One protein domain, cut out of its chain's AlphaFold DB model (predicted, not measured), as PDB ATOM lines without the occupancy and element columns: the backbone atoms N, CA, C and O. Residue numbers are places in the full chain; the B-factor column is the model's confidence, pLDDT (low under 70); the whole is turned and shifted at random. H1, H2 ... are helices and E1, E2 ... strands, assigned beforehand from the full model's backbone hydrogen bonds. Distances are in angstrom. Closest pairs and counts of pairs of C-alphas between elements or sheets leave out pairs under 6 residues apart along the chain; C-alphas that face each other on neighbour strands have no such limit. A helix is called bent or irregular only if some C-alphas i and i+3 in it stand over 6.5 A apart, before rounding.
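This is residues 223 to 307 of the 310 residues of an uncharacterized protein of Candidatus Levybacteria bacterium RIFCSPHIGHO2_01_FULL_37_33 (UniProt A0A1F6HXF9). Look first for a twisted wall of four antiparallel strands, with the longer helix H1 packed along one face, mainly over E2 and towards one end of the strands. The links 227 to 239 and 262 to 271 loop over the opposite face, and the chain after H1 passes round the E3 edge to the short helix H2 beyond it. The printed part has 85 residues, with four named strands and then two named helices, E1 E2 E3 E4 H1 H2; the sheet's order is E1 - E4 - E2 - E3. The class is mixed, helices and strands, with under half of the residues in named elements. The whole is compact, with a radius of gyration of the C-alphas of 12.2 A, and elongated, spanning 38 by 23 by 22 A.

Begin at the sheet, where E1, residues 223 to 226, E4, residues 272 to 278, E2, residues 240 to 246, and E3, residues 257 to 261, run strand beside strand in that order. E4 and E2 are antiparallel at 168 degrees, with N 244 and O 274 within hydrogen-bond range at 2.8 A. E2 and E3 form a hairpin at 154 degrees, with N 243 and O 259 at 2.8 A. On the other side of E4, E1 is an antiparallel edge strand at 159 degrees, with N 226 and O 273 at 2.9 A. From edge to edge the strands' lines turn by 59 degrees. H1, residues 280 to 292, is on one face at a height over the sheet of 7.5 A, making two layers, a sheet with a helix on one face. It lies over E2 and runs along it at 2 degrees on the local plane; their closest C-alphas, of Val 242 and Phe 290, are 6.0 A apart. H1 is irregular, with C-alphas 281 and 284 8.4 A apart. H2, residues 300 to 305, is only just not on the sheet, with 4 pairs of C-alphas within 10 A; its closest C-alphas to E3 are those of Leu 300 and Leu 259, 7.6 A apart. H1 and H2 are apart. Every O i to N i+4 pair is within hydrogen-bond range in H2, and 7 of 9 are in H1.

Find C-alpha 240 at (113.898, 161.167, 169.290); from there E2 runs 18.9 A to C-alpha 246. E4 covers 18.5 A, E3 13.0 A and E1 10.3 A, the last starting at C-alpha 223, (117.601, 166.606, 179.185). H1 measures 19.6 A, and H2 runs 8.6 A to C-alpha 305 at (109.697, 140.675, 177.593).

Look for the two farthest C-alphas at Gly 251 and Asn 281, 38.7 A apart. The printed part has no cut. The link E1 to E2, 13 residues, is long, and E4 to H1 is tight. The mean pLDDT of the printed part is 77.1; look for values under 70 at residues 231, 236 to 238, 280 to 281 and 291.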
ATOM      1  N   THR A 223     117.445 167.669 178.185       70.31
ATOM      2  CA  THR A 223     117.601 166.606 179.185       70.31
ATOM      3  C   THR A 223     116.528 166.679 180.262       70.31
ATOM      4  O   THR A 223     116.146 167.764 180.694       70.31
ATOM      5  N   ASP A 224     116.048 165.520 180.696       70.44
ATOM      6  CA  ASP A 224     115.125 165.375 181.819       70.44
ATOM      7  C   ASP A 224     115.487 164.125 182.626       70.44
ATOM      8  O   ASP A 224     115.959 163.132 182.066       70.44
ATOM      9  N   LYS A 225     115.271 164.167 183.940       74.50
ATOM     10  CA  LYS A 225     115.645 163.103 184.871       74.50
ATOM     11  C   LYS A 225     114.437 162.619 185.646       74.50
ATOM     12  O   LYS A 225     113.739 163.395 186.290       74.50
ATOM     13  N   HIS A 226     114.272 161.303 185.686       70.50
ATOM     14  CA  HIS A 226     113.178 160.667 186.396       70.50
ATOM     15  C   HIS A 226     113.684 159.598 187.361       70.50
ATOM     16  O   HIS A 226     114.371 158.658 186.969       70.50
ATOM     17  N   ASN A 227     113.315 159.699 188.636       70.38
ATOM     18  CA  ASN A 227     113.608 158.643 189.603       70.38
ATOM     19  C   ASN A 227     112.523 157.557 189.517       70.38
ATOM     20  O   ASN A 227     111.339 157.892 189.547       70.38
ATOM     21  N   PRO A 228     112.878 156.265 189.443       72.12
ATOM     22  CA  PRO A 228     111.890 155.198 189.423       72.12
ATOM     23  C   PRO A 228     111.138 155.134 190.750       72.12
ATOM     24  O   PRO A 228     111.728 155.165 191.833       72.12
ATOM     25  N   VAL A 229     109.822 154.983 190.658       74.88
ATOM     26  CA  VAL A 229     108.936 154.767 191.799       74.88
ATOM     27  C   VAL A 229     108.293 153.400 191.621       74.88
ATOM     28  O   VAL A 229     107.714 153.119 190.576       74.88
ATOM     29  N   LEU A 230     108.401 152.556 192.649       71.75
ATOM     30  CA  LEU A 230     107.926 151.176 192.600       71.75
ATOM     31  C   LEU A 230     106.452 151.107 192.171       71.75
ATOM     32  O   LEU A 230     105.591 151.757 192.769       71.75
ATOM     33  N   GLY A 231     106.165 150.307 191.146       69.31
ATOM     34  CA  GLY A 231     104.830 150.078 190.601       69.31
ATOM     35  C   GLY A 231     104.255 151.230 189.772       69.31
ATOM     36  O   GLY A 231     103.162 151.067 189.210       69.31
ATOM     37  N   GLN A 232     104.956 152.366 189.675       70.69
ATOM     38  CA  GLN A 232     104.522 153.541 188.924       70.69
ATOM     39  C   GLN A 232     105.289 153.677 187.617       70.69
ATOM     40  O   GLN A 232     106.516 153.637 187.577       70.69
ATOM     41  N   ALA A 233     104.525 153.849 186.541       73.12
ATOM     42  CA  ALA A 233     105.085 153.998 185.217       73.12
ATOM     43  C   ALA A 233     105.344 155.471 184.904       73.12
ATOM     44  O   ALA A 233     104.557 156.350 185.259       73.12
ATOM     45  N   TRP A 234     106.445 155.714 184.209       75.88
ATOM     46  CA  TRP A 234     106.845 157.017 183.712       75.88
ATOM     47  C   TRP A 234     106.810 157.035 182.189       75.88
ATOM     48  O   TRP A 234     107.202 156.072 181.529       75.88
ATOM     49  N   THR A 235     106.350 158.153 181.634       80.12
ATOM     50  CA  THR A 235     106.246 158.359 180.190       80.12
ATOM     51  C   THR A 235     107.286 159.394 179.753       80.12
ATOM     52  O   THR A 235     107.041 160.594 179.905       80.12
ATOM     53  N   PRO A 236     108.444 158.969 179.218       69.12
ATOM     54  CA  PRO A 236     109.464 159.892 178.726       69.12
ATOM     55  C   PRO A 236     108.963 160.683 177.503       69.12
ATOM     56  O   PRO A 236     108.595 160.093 176.484       69.12
ATOM     57  N   GLN A 237     108.979 162.019 177.576       66.88
ATOM     58  CA  GLN A 237     108.373 162.916 176.573       66.88
ATOM     59  C   GLN A 237     109.367 163.524 175.568       66.88
ATOM     60  O   GLN A 237     110.537 163.720 175.891       66.88
ATOM     61  N   GLY A 238     108.880 163.829 174.352       59.94
ATOM     62  CA  GLY A 238     109.615 164.441 173.226       59.94
ATOM     63  C   GLY A 238     109.657 163.563 171.957       59.94
ATOM     64  O   GLY A 238     108.973 162.546 171.891       59.94
ATOM     65  N   GLU A 239     110.494 163.899 170.972       75.31
ATOM     66  CA  GLU A 239     110.596 163.170 169.689       75.31
ATOM     67  C   GLU A 239     111.646 162.040 169.750       75.31
ATOM     68  O   GLU A 239     111.389 161.037 170.414       75.31
ATOM     69  N   PHE A 240     112.830 162.172 169.138       74.44
ATOM     70  CA  PHE A 240     113.898 161.167 169.290       74.44
ATOM     71  C   PHE A 240     114.489 161.231 170.696       74.44
ATOM     72  O   PHE A 240     114.744 162.325 171.198       74.44
ATOM     73  N   ARG A 241     114.729 160.088 171.351       82.88
ATOM     74  CA  ARG A 241     115.232 160.061 172.731       82.88
ATOM     75  C   ARG A 241     116.325 159.037 172.954       82.88
ATOM     76  O   ARG A 241     116.257 157.934 172.430       82.88
ATOM     77  N   VAL A 242     117.277 159.376 173.812       85.00
ATOM     78  CA  VAL A 242     118.216 158.424 174.415       85.00
ATOM     79  C   VAL A 242     117.956 158.403 175.912       85.00
ATOM     80  O   VAL A 242     117.917 159.451 176.550       85.00
ATOM     81  N   LEU A 243     117.743 157.213 176.459       88.75
ATOM     82  CA  LEU A 243     117.439 156.960 177.861       88.75
ATOM     83  C   LEU A 243     118.577 156.187 178.513       88.75
ATOM     84  O   LEU A 243     118.988 155.163 177.984       88.75
ATOM     85  N   ASN A 244     119.009 156.618 179.692       83.50
ATOM     86  CA  ASN A 244     119.791 155.825 180.636       83.50
ATOM     87  C   ASN A 244     118.836 155.145 181.614       83.50
ATOM     88  O   ASN A 244     118.629 155.624 182.724       83.50
ATOM     89  N   PHE A 245     118.203 154.065 181.174       89.19
ATOM     90  CA  PHE A 245     117.125 153.398 181.887       89.19
ATOM     91  C   PHE A 245     117.629 152.454 182.986       89.19
ATOM     92  O   PHE A 245     118.536 151.649 182.768       89.19
ATOM     93  N   TRP A 246     116.973 152.494 184.142       82.44
ATOM     94  CA  TRP A 246     117.065 151.498 185.208       82.44
ATOM     95  C   TRP A 246     115.708 151.329 185.906       82.44
ATOM     96  O   TRP A 246     114.817 152.170 185.787       82.44
ATOM     97  N   THR A 247     115.534 150.238 186.651       81.88
ATOM     98  CA  THR A 247     114.287 149.933 187.368       81.88
ATOM     99  C   THR A 247     114.555 149.539 188.817       81.88
ATOM    100  O   THR A 247     115.598 148.965 189.125       81.88
ATOM    101  N   ASN A 248     113.606 149.838 189.706       76.38
ATOM    102  CA  ASN A 248     113.584 149.363 191.090       76.38
ATOM    103  C   ASN A 248     112.537 148.255 191.324       76.38
ATOM    104  O   ASN A 248     112.286 147.896 192.475       76.38
ATOM    105  N   GLU A 249     111.941 147.706 190.260       78.12
ATOM    106  CA  GLU A 249     110.992 146.596 190.354       78.12
ATOM    107  C   GLU A 249     111.666 145.325 190.930       78.12
ATOM    108  O   GLU A 249     112.787 144.976 190.536       78.12
ATOM    109  N   PRO A 250     111.025 144.607 191.871       72.06
ATOM    110  CA  PRO A 250     111.578 143.399 192.471       72.06
ATOM    111  C   PRO A 250     111.856 142.301 191.440       72.06
ATOM    112  O   PRO A 250     111.055 142.049 190.544       72.06
ATOM    113  N   GLY A 251     112.982 141.600 191.602       75.81
ATOM    114  CA  GLY A 251     113.352 140.473 190.735       75.81
ATOM    115  C   GLY A 251     113.860 140.872 189.345       75.81
ATOM    116  O   GLY A 251     114.054 140.001 188.503       75.81
ATOM    117  N   GLN A 252     114.089 142.163 189.104       81.00
ATOM    118  CA  GLN A 252     114.599 142.692 187.843       81.00
ATOM    119  C   GLN A 252     116.081 143.066 187.953       81.00
ATOM    120  O   GLN A 252     116.538 143.539 188.992       81.00
ATOM    121  N   ASP A 253     116.829 142.898 186.860       76.19
ATOM    122  CA  ASP A 253     118.173 143.471 186.720       76.19
ATOM    123  C   ASP A 253     118.087 145.005 186.761       76.19
ATOM    124  O   ASP A 253     117.432 145.609 185.902       76.19
ATOM    125  N   GLN A 254     118.743 145.597 187.763       76.31
ATOM    126  CA  GLN A 254     118.774 147.038 188.037       76.31
ATOM    127  C   GLN A 254     119.961 147.751 187.373       76.31
ATOM    128  O   GLN A 254     120.176 148.939 187.608       76.31
ATOM    129  N   THR A 255     120.743 147.044 186.554       77.50
ATOM    130  CA  THR A 255     121.846 147.634 185.792       77.50
ATOM    131  C   THR A 255     121.327 148.742 184.878       77.50
ATOM    132  O   THR A 255     120.370 148.545 184.126       77.50
ATOM    133  N   LEU A 256     121.995 149.895 184.922       73.81
ATOM    134  CA  LEU A 256     121.718 151.023 184.040       73.81
ATOM    135  C   LEU A 256     122.028 150.641 182.586       73.81
ATOM    136  O   LEU A 256     123.126 150.171 182.283       73.81
ATOM    137  N   ARG A 257     121.069 150.843 181.684       74.19
ATOM    138  CA  ARG A 257     121.180 150.493 180.261       74.19
ATOM    139  C   ARG A 257     120.789 151.669 179.387       74.19
ATOM    140  O   ARG A 257     119.903 152.439 179.748       74.19
ATOM    141  N   LYS A 258     121.417 151.795 178.219       89.19
ATOM    142  CA  LYS A 258     121.003 152.794 177.230       89.19
ATOM    143  C   LYS A 258     119.912 152.247 176.316       89.19
ATOM    144  O   LYS A 258     120.025 151.132 175.814       89.19
ATOM    145  N   LEU A 259     118.888 153.048 176.060       89.69
ATOM    146  CA  LEU A 259     117.795 152.748 175.138       89.69
ATOM    147  C   LEU A 259     117.569 153.952 174.226       89.69
ATOM    148  O   LEU A 259     117.524 155.080 174.707       89.69
ATOM    149  N   MET A 260     117.410 153.720 172.926       85.81
ATOM    150  CA  MET A 260     116.993 154.757 171.985       85.81
ATOM    151  C   MET A 260     115.505 154.599 171.671       85.81
ATOM    152  O   MET A 260     115.045 153.485 171.428       85.81
ATOM    153  N   LEU A 261     114.768 155.707 171.685       83.94
ATOM    154  CA  LEU A 261     113.360 155.796 171.318       83.94
ATOM    155  C   LEU A 261     113.199 156.699 170.097       83.94
ATOM    156  O   LEU A 261     113.826 157.757 169.999       83.94
ATOM    157  N   SER A 262     112.333 156.287 169.182       80.38
ATOM    158  CA  SER A 262     111.872 157.088 168.054       80.38
ATOM    159  C   SER A 262     110.581 157.846 168.405       80.38
ATOM    160  O   SER A 262     109.881 157.468 169.345       80.38
ATOM    161  N   PRO A 263     110.190 158.872 167.627       73.25
ATOM    162  CA  PRO A 263     108.930 159.589 167.841       73.25
ATOM    163  C   PRO A 263     107.677 158.702 167.744       73.25
ATOM    164  O   PRO A 263     106.636 159.036 168.302       73.25
ATOM    165  N   SER A 264     107.760 157.575 167.027       73.44
ATOM    166  CA  SER A 264     106.681 156.584 166.936       73.44
ATOM    167  C   SER A 264     106.561 155.690 168.173       73.44
ATOM    168  O   SER A 264     105.536 155.027 168.339       73.44
ATOM    169  N   ASP A 265     107.571 155.668 169.043       77.56
ATOM    170  CA  ASP A 265     107.570 154.839 170.242       77.56
ATOM    171  C   ASP A 265     106.806 155.535 171.372       77.56
ATOM    172  O   ASP A 265     107.342 156.359 172.114       77.56
ATOM    173  N   GLN A 266     105.533 155.174 171.536       71.75
ATOM    174  CA  GLN A 266     104.770 155.528 172.731       71.75
ATOM    175  C   GLN A 266     104.965 154.452 173.795       71.75
ATOM    176  O   GLN A 266     104.558 153.306 173.609       71.75
ATOM    177  N   VAL A 267     105.625 154.814 174.897       80.31
ATOM    178  CA  VAL A 267     106.021 153.855 175.934       80.31
ATOM    179  C   VAL A 267     105.739 154.389 177.330       80.31
ATOM    180  O   VAL A 267     105.962 155.565 177.618       80.31
ATOM    181  N   SER A 268     105.275 153.500 178.205       83.50
ATOM    182  CA  SER A 268     105.146 153.748 179.638       83.50
ATOM    183  C   SER A 268     106.072 152.784 180.375       83.50
ATOM    184  O   SER A 268     105.873 151.573 180.339       83.50
ATOM    185  N   LEU A 269     107.141 153.299 180.979       85.38
ATOM    186  CA  LEU A 269     108.232 152.492 181.524       85.38
ATOM    187  C   LEU A 269     108.113 152.352 183.043       85.38
ATOM    188  O   LEU A 269     107.989 153.348 183.753       85.38
ATOM    189  N   LEU A 270     108.222 151.126 183.557       78.25
ATOM    190  CA  LEU A 270     108.368 150.845 184.990       78.25
ATOM    191  C   LEU A 270     109.829 151.004 185.400       78.25
ATOM    192  O   LEU A 270     110.577 150.039 185.577       78.25
ATOM    193  N   GLY A 271     110.251 152.257 185.490       80.50
ATOM    194  CA  GLY A 271     111.614 152.611 185.824       80.50
ATOM    195  C   GLY A 271     111.866 154.108 185.730       80.50
ATOM    196  O   GLY A 271     110.957 154.934 185.785       80.50
ATOM    197  N   GLY A 272     113.137 154.455 185.642       78.75
ATOM    198  CA  GLY A 272     113.609 155.824 185.623       78.75
ATOM    199  C   GLY A 272     114.993 155.891 185.012       78.75
ATOM    200  O   GLY A 272     115.500 154.912 184.465       78.75
ATOM    201  N   GLY A 273     115.591 157.066 185.068       73.00
ATOM    202  CA  GLY A 273     116.809 157.347 184.348       73.00
ATOM    203  C   GLY A 273     116.918 158.789 183.917       73.00
ATOM    204  O   GLY A 273     116.030 159.608 184.159       73.00
ATOM    205  N   ASP A 274     118.010 159.063 183.225       77.12
ATOM    206  CA  ASP A 274     118.177 160.307 182.494       77.12
ATOM    207  C   ASP A 274     117.659 160.104 181.067       77.12
ATOM    208  O   ASP A 274     117.850 159.044 180.467       77.12
ATOM    209  N   SER A 275     116.999 161.114 180.522       81.00
ATOM    210  CA  SER A 275     116.518 161.151 179.151       81.00
ATOM    211  C   SER A 275     117.062 162.377 178.449       81.00
ATOM    212  O   SER A 275     117.072 163.457 179.027       81.00
ATOM    213  N   THR A 276     117.484 162.216 177.202       80.06
ATOM    214  CA  THR A 276     117.828 163.330 176.320       80.06
ATOM    215  C   THR A 276     116.935 163.255 175.096       80.06
ATOM    216  O   THR A 276     116.886 162.208 174.454       80.06
ATOM    217  N   ALA A 277     116.202 164.322 174.792       77.81
ATOM    218  CA  ALA A 277     115.241 164.412 173.703       77.81
ATOM    219  C   ALA A 277     115.710 165.383 172.617       77.81
ATOM    220  O   ALA A 277     116.111 166.502 172.916       77.81
ATOM    221  N   TRP A 278     115.594 164.972 171.360       77.00
ATOM    222  CA  TRP A 278     115.945 165.756 170.183       77.00
ATOM    223  C   TRP A 278     114.733 165.962 169.277       77.00
ATOM    224  O   TRP A 278     113.896 165.057 169.193       77.00
ATOM    225  N   PRO A 279     114.669 167.091 168.548       70.44
ATOM    226  CA  PRO A 279     113.672 167.303 167.504       70.44
ATOM    227  C   PRO A 279     113.709 166.228 166.398       70.44
ATOM    228  O   PRO A 279     114.737 165.591 166.156       70.44
ATOM    229  N   ALA A 280     112.610 166.048 165.666       67.56
ATOM    230  CA  ALA A 280     112.402 165.000 164.667       67.56
ATOM    231  C   ALA A 280     113.371 165.107 163.483       67.56
ATOM    232  O   ALA A 280     113.718 164.111 162.858       67.56
ATOM    233  N   ASN A 281     113.862 166.307 163.184       68.25
ATOM    234  CA  ASN A 281     114.869 166.537 162.152       68.25
ATOM    235  C   ASN A 281     116.315 166.293 162.638       68.25
ATOM    236  O   ASN A 281     117.248 166.496 161.867       68.25
ATOM    237  N   CYS A 282     116.513 165.848 163.885       71.00
ATOM    238  CA  CYS A 282     117.819 165.676 164.532       71.00
ATOM    239  C   CYS A 282     118.151 164.209 164.866       71.00
ATOM    240  O   CYS A 282     118.925 163.932 165.783       71.00
ATOM    241  N   GLN A 283     117.598 163.254 164.109       75.00
ATOM    242  CA  GLN A 283     117.819 161.814 164.307       75.00
ATOM    243  C   GLN A 283     119.308 161.432 164.383       75.00
ATOM    244  O   GLN A 283     119.683 160.621 165.227       75.00
ATOM    245  N   GLN A 284     120.157 162.023 163.535       70.50
ATOM    246  CA  GLN A 284     121.591 161.722 163.532       70.50
ATOM    247  C   GLN A 284     122.261 162.132 164.850       70.50
ATOM    248  O   GLN A 284     123.011 161.347 165.416       70.50
ATOM    249  N   ALA A 285     121.922 163.304 165.394       70.06
ATOM    250  CA  ALA A 285     122.454 163.760 166.678       70.06
ATOM    251  C   ALA A 285     122.020 162.844 167.836       70.06
ATOM    252  O   ALA A 285     122.819 162.524 168.716       70.06
ATOM    253  N   ALA A 286     120.773 162.359 167.807       71.00
ATOM    254  CA  ALA A 286     120.293 161.371 168.772       71.00
ATOM    255  C   ALA A 286     121.039 160.027 168.640       71.00
ATOM    256  O   ALA A 286     121.396 159.419 169.650       71.00
ATOM    257  N   GLN A 287     121.324 159.579 167.412       74.94
ATOM    258  CA  GLN A 287     122.090 158.356 167.151       74.94
ATOM    259  C   GLN A 287     123.546 158.477 167.623       74.94
ATOM    260  O   GLN A 287     124.075 157.550 168.238       74.94
ATOM    261  N   ASP A 288     124.185 159.620 167.385       72.25
ATOM    262  CA  ASP A 288     125.550 159.891 167.836       72.25
ATOM    263  C   ASP A 288     125.613 159.929 169.369       72.25
ATOM    264  O   ASP A 288     126.488 159.301 169.971       72.25
ATOM    265  N   GLY A 289     124.624 160.559 170.014       71.19
ATOM    266  CA  GLY A 289     124.461 160.540 171.468       71.19
ATOM    267  C   GLY A 289     124.266 159.127 172.029       71.19
ATOM    268  O   GLY A 289     124.846 158.780 173.059       71.19
ATOM    269  N   PHE A 290     123.507 158.271 171.338       79.25
ATOM    270  CA  PHE A 290     123.357 156.864 171.711       79.25
ATOM    271  C   PHE A 290     124.673 156.084 171.577       79.25
ATOM    272  O   PHE A 290     125.011 155.275 172.445       79.25
ATOM    273  N   ASN A 291     125.435 156.323 170.512       69.75
ATOM    274  CA  ASN A 291     126.697 155.634 170.253       69.75
ATOM    275  C   ASN A 291     127.795 156.049 171.244       69.75
ATOM    276  O   ASN A 291     128.517 155.183 171.736       69.75
ATOM    277  N   ALA A 292     127.875 157.339 171.587       73.56
ATOM    278  CA  ALA A 292     128.833 157.881 172.552       73.56
ATOM    279  C   ALA A 292     128.553 157.450 174.005       73.56
ATOM    280  O   ALA A 292     129.437 157.507 174.858       73.56
ATOM    281  N   ASN A 293     127.328 157.014 174.299       77.25
ATOM    282  CA  ASN A 293     126.942 156.562 175.626       77.25
ATOM    283  C   ASN A 293     127.570 155.188 175.949       77.25
ATOM    284  O   ASN A 293     127.292 154.217 175.240       77.25
ATOM    285  N   PRO A 294     128.383 155.059 177.015       77.25
ATOM    286  CA  PRO A 294     129.104 153.822 177.318       77.25
ATOM    287  C   PRO A 294     128.231 152.741 177.970       77.25
ATOM    288  O   PRO A 294     128.689 151.611 178.134       77.25
ATOM    289  N   ASN A 295     126.991 153.060 178.360       72.75
ATOM    290  CA  ASN A 295     126.115 152.099 179.019       72.75
ATOM    291  C   ASN A 295     125.780 150.924 178.085       72.75
ATOM    292  O   ASN A 295     125.664 151.105 176.867       72.75
ATOM    293  N   PRO A 296     125.584 149.711 178.635       76.56
ATOM    294  CA  PRO A 296     125.170 148.566 177.838       76.56
ATOM    295  C   PRO A 296     123.831 148.862 177.141       76.56
ATOM    296  O   PRO A 296     122.912 149.370 177.791       76.56
ATOM    297  N   PRO A 297     123.697 148.576 175.834       78.94
ATOM    298  CA  PRO A 297     122.451 148.811 175.120       78.94
ATOM    299  C   PRO A 297     121.345 147.856 175.587       78.94
ATOM    300  O   PRO A 297     121.610 146.750 176.061       78.94
ATOM    301  N   THR A 298     120.099 148.294 175.438       83.06
ATOM    302  CA  THR A 298     118.891 147.470 175.553       83.06
ATOM    303  C   THR A 298     117.857 147.900 174.515       83.06
ATOM    304  O   THR A 298     117.988 148.968 173.911       83.06
ATOM    305  N   THR A 299     116.829 147.079 174.295       84.56
ATOM    306  CA  THR A 299     115.747 147.356 173.339       84.56
ATOM    307  C   THR A 299     114.379 147.416 174.016       84.56
ATOM    308  O   THR A 299     114.172 146.871 175.102       84.56
ATOM    309  N   LEU A 300     113.403 148.051 173.359       84.69
ATOM    310  CA  LEU A 300     112.021 148.047 173.846       84.69
ATOM    311  C   LEU A 300     111.431 146.638 173.945       84.69
ATOM    312  O   LEU A 300     110.672 146.370 174.874       84.69
ATOM    313  N   ASP A 301     111.787 145.736 173.031       83.88
ATOM    314  CA  ASP A 301     111.297 144.357 173.054       83.88
ATOM    315  C   ASP A 301     111.856 143.568 174.240       83.88
ATOM    316  O   ASP A 301     111.112 142.838 174.896       83.88
ATOM    317  N   GLU A 302     113.128 143.777 174.593       82.25
ATOM    318  CA  GLU A 302     113.712 143.216 175.818       82.25
ATOM    319  C   GLU A 302     112.991 143.728 177.070       82.25
ATOM    320  O   GLU A 302     112.675 142.946 177.968       82.25
ATOM    321  N   LEU A 303     112.687 145.028 177.136       87.94
ATOM    322  CA  LEU A 303     111.957 145.600 178.269       87.94
ATOM    323  C   LEU A 303     110.507 145.093 178.343       87.94
ATOM    324  O   LEU A 303     110.028 144.797 179.440       87.94
ATOM    325  N   ARG A 304     109.820 144.922 177.204       88.19
ATOM    326  CA  ARG A 304     108.485 144.295 177.140       88.19
ATOM    327  C   ARG A 304     108.525 142.848 177.618       88.19
ATOM    328  O   ARG A 304     107.704 142.467 178.446       88.19
ATOM    329  N   GLY A 305     109.505 142.065 177.164       85.81
ATOM    330  CA  GLY A 305     109.697 140.675 177.593       85.81
ATOM    331  C   GLY A 305     109.948 140.533 179.098       85.81
ATOM    332  O   GLY A 305     109.615 139.509 179.691       85.81
ATOM    333  N   ARG A 306     110.475 141.585 179.735       83.81
ATOM    334  CA  ARG A 306     110.686 141.675 181.188       83.81
ATOM    335  C   ARG A 306     109.493 142.240 181.965       83.81
ATOM    336  O   ARG A 306     109.562 142.295 183.191       83.81
ATOM    337  N   GLY A 307     108.425 142.667 181.287       82.62
ATOM    338  CA  GLY A 307     107.260 143.301 181.911       82.62
ATOM    339  C   GLY A 307     107.514 144.729 182.407       82.62
ATOM    340  O   GLY A 307     106.809 145.194 183.296       82.62
TER     341      GLY A 307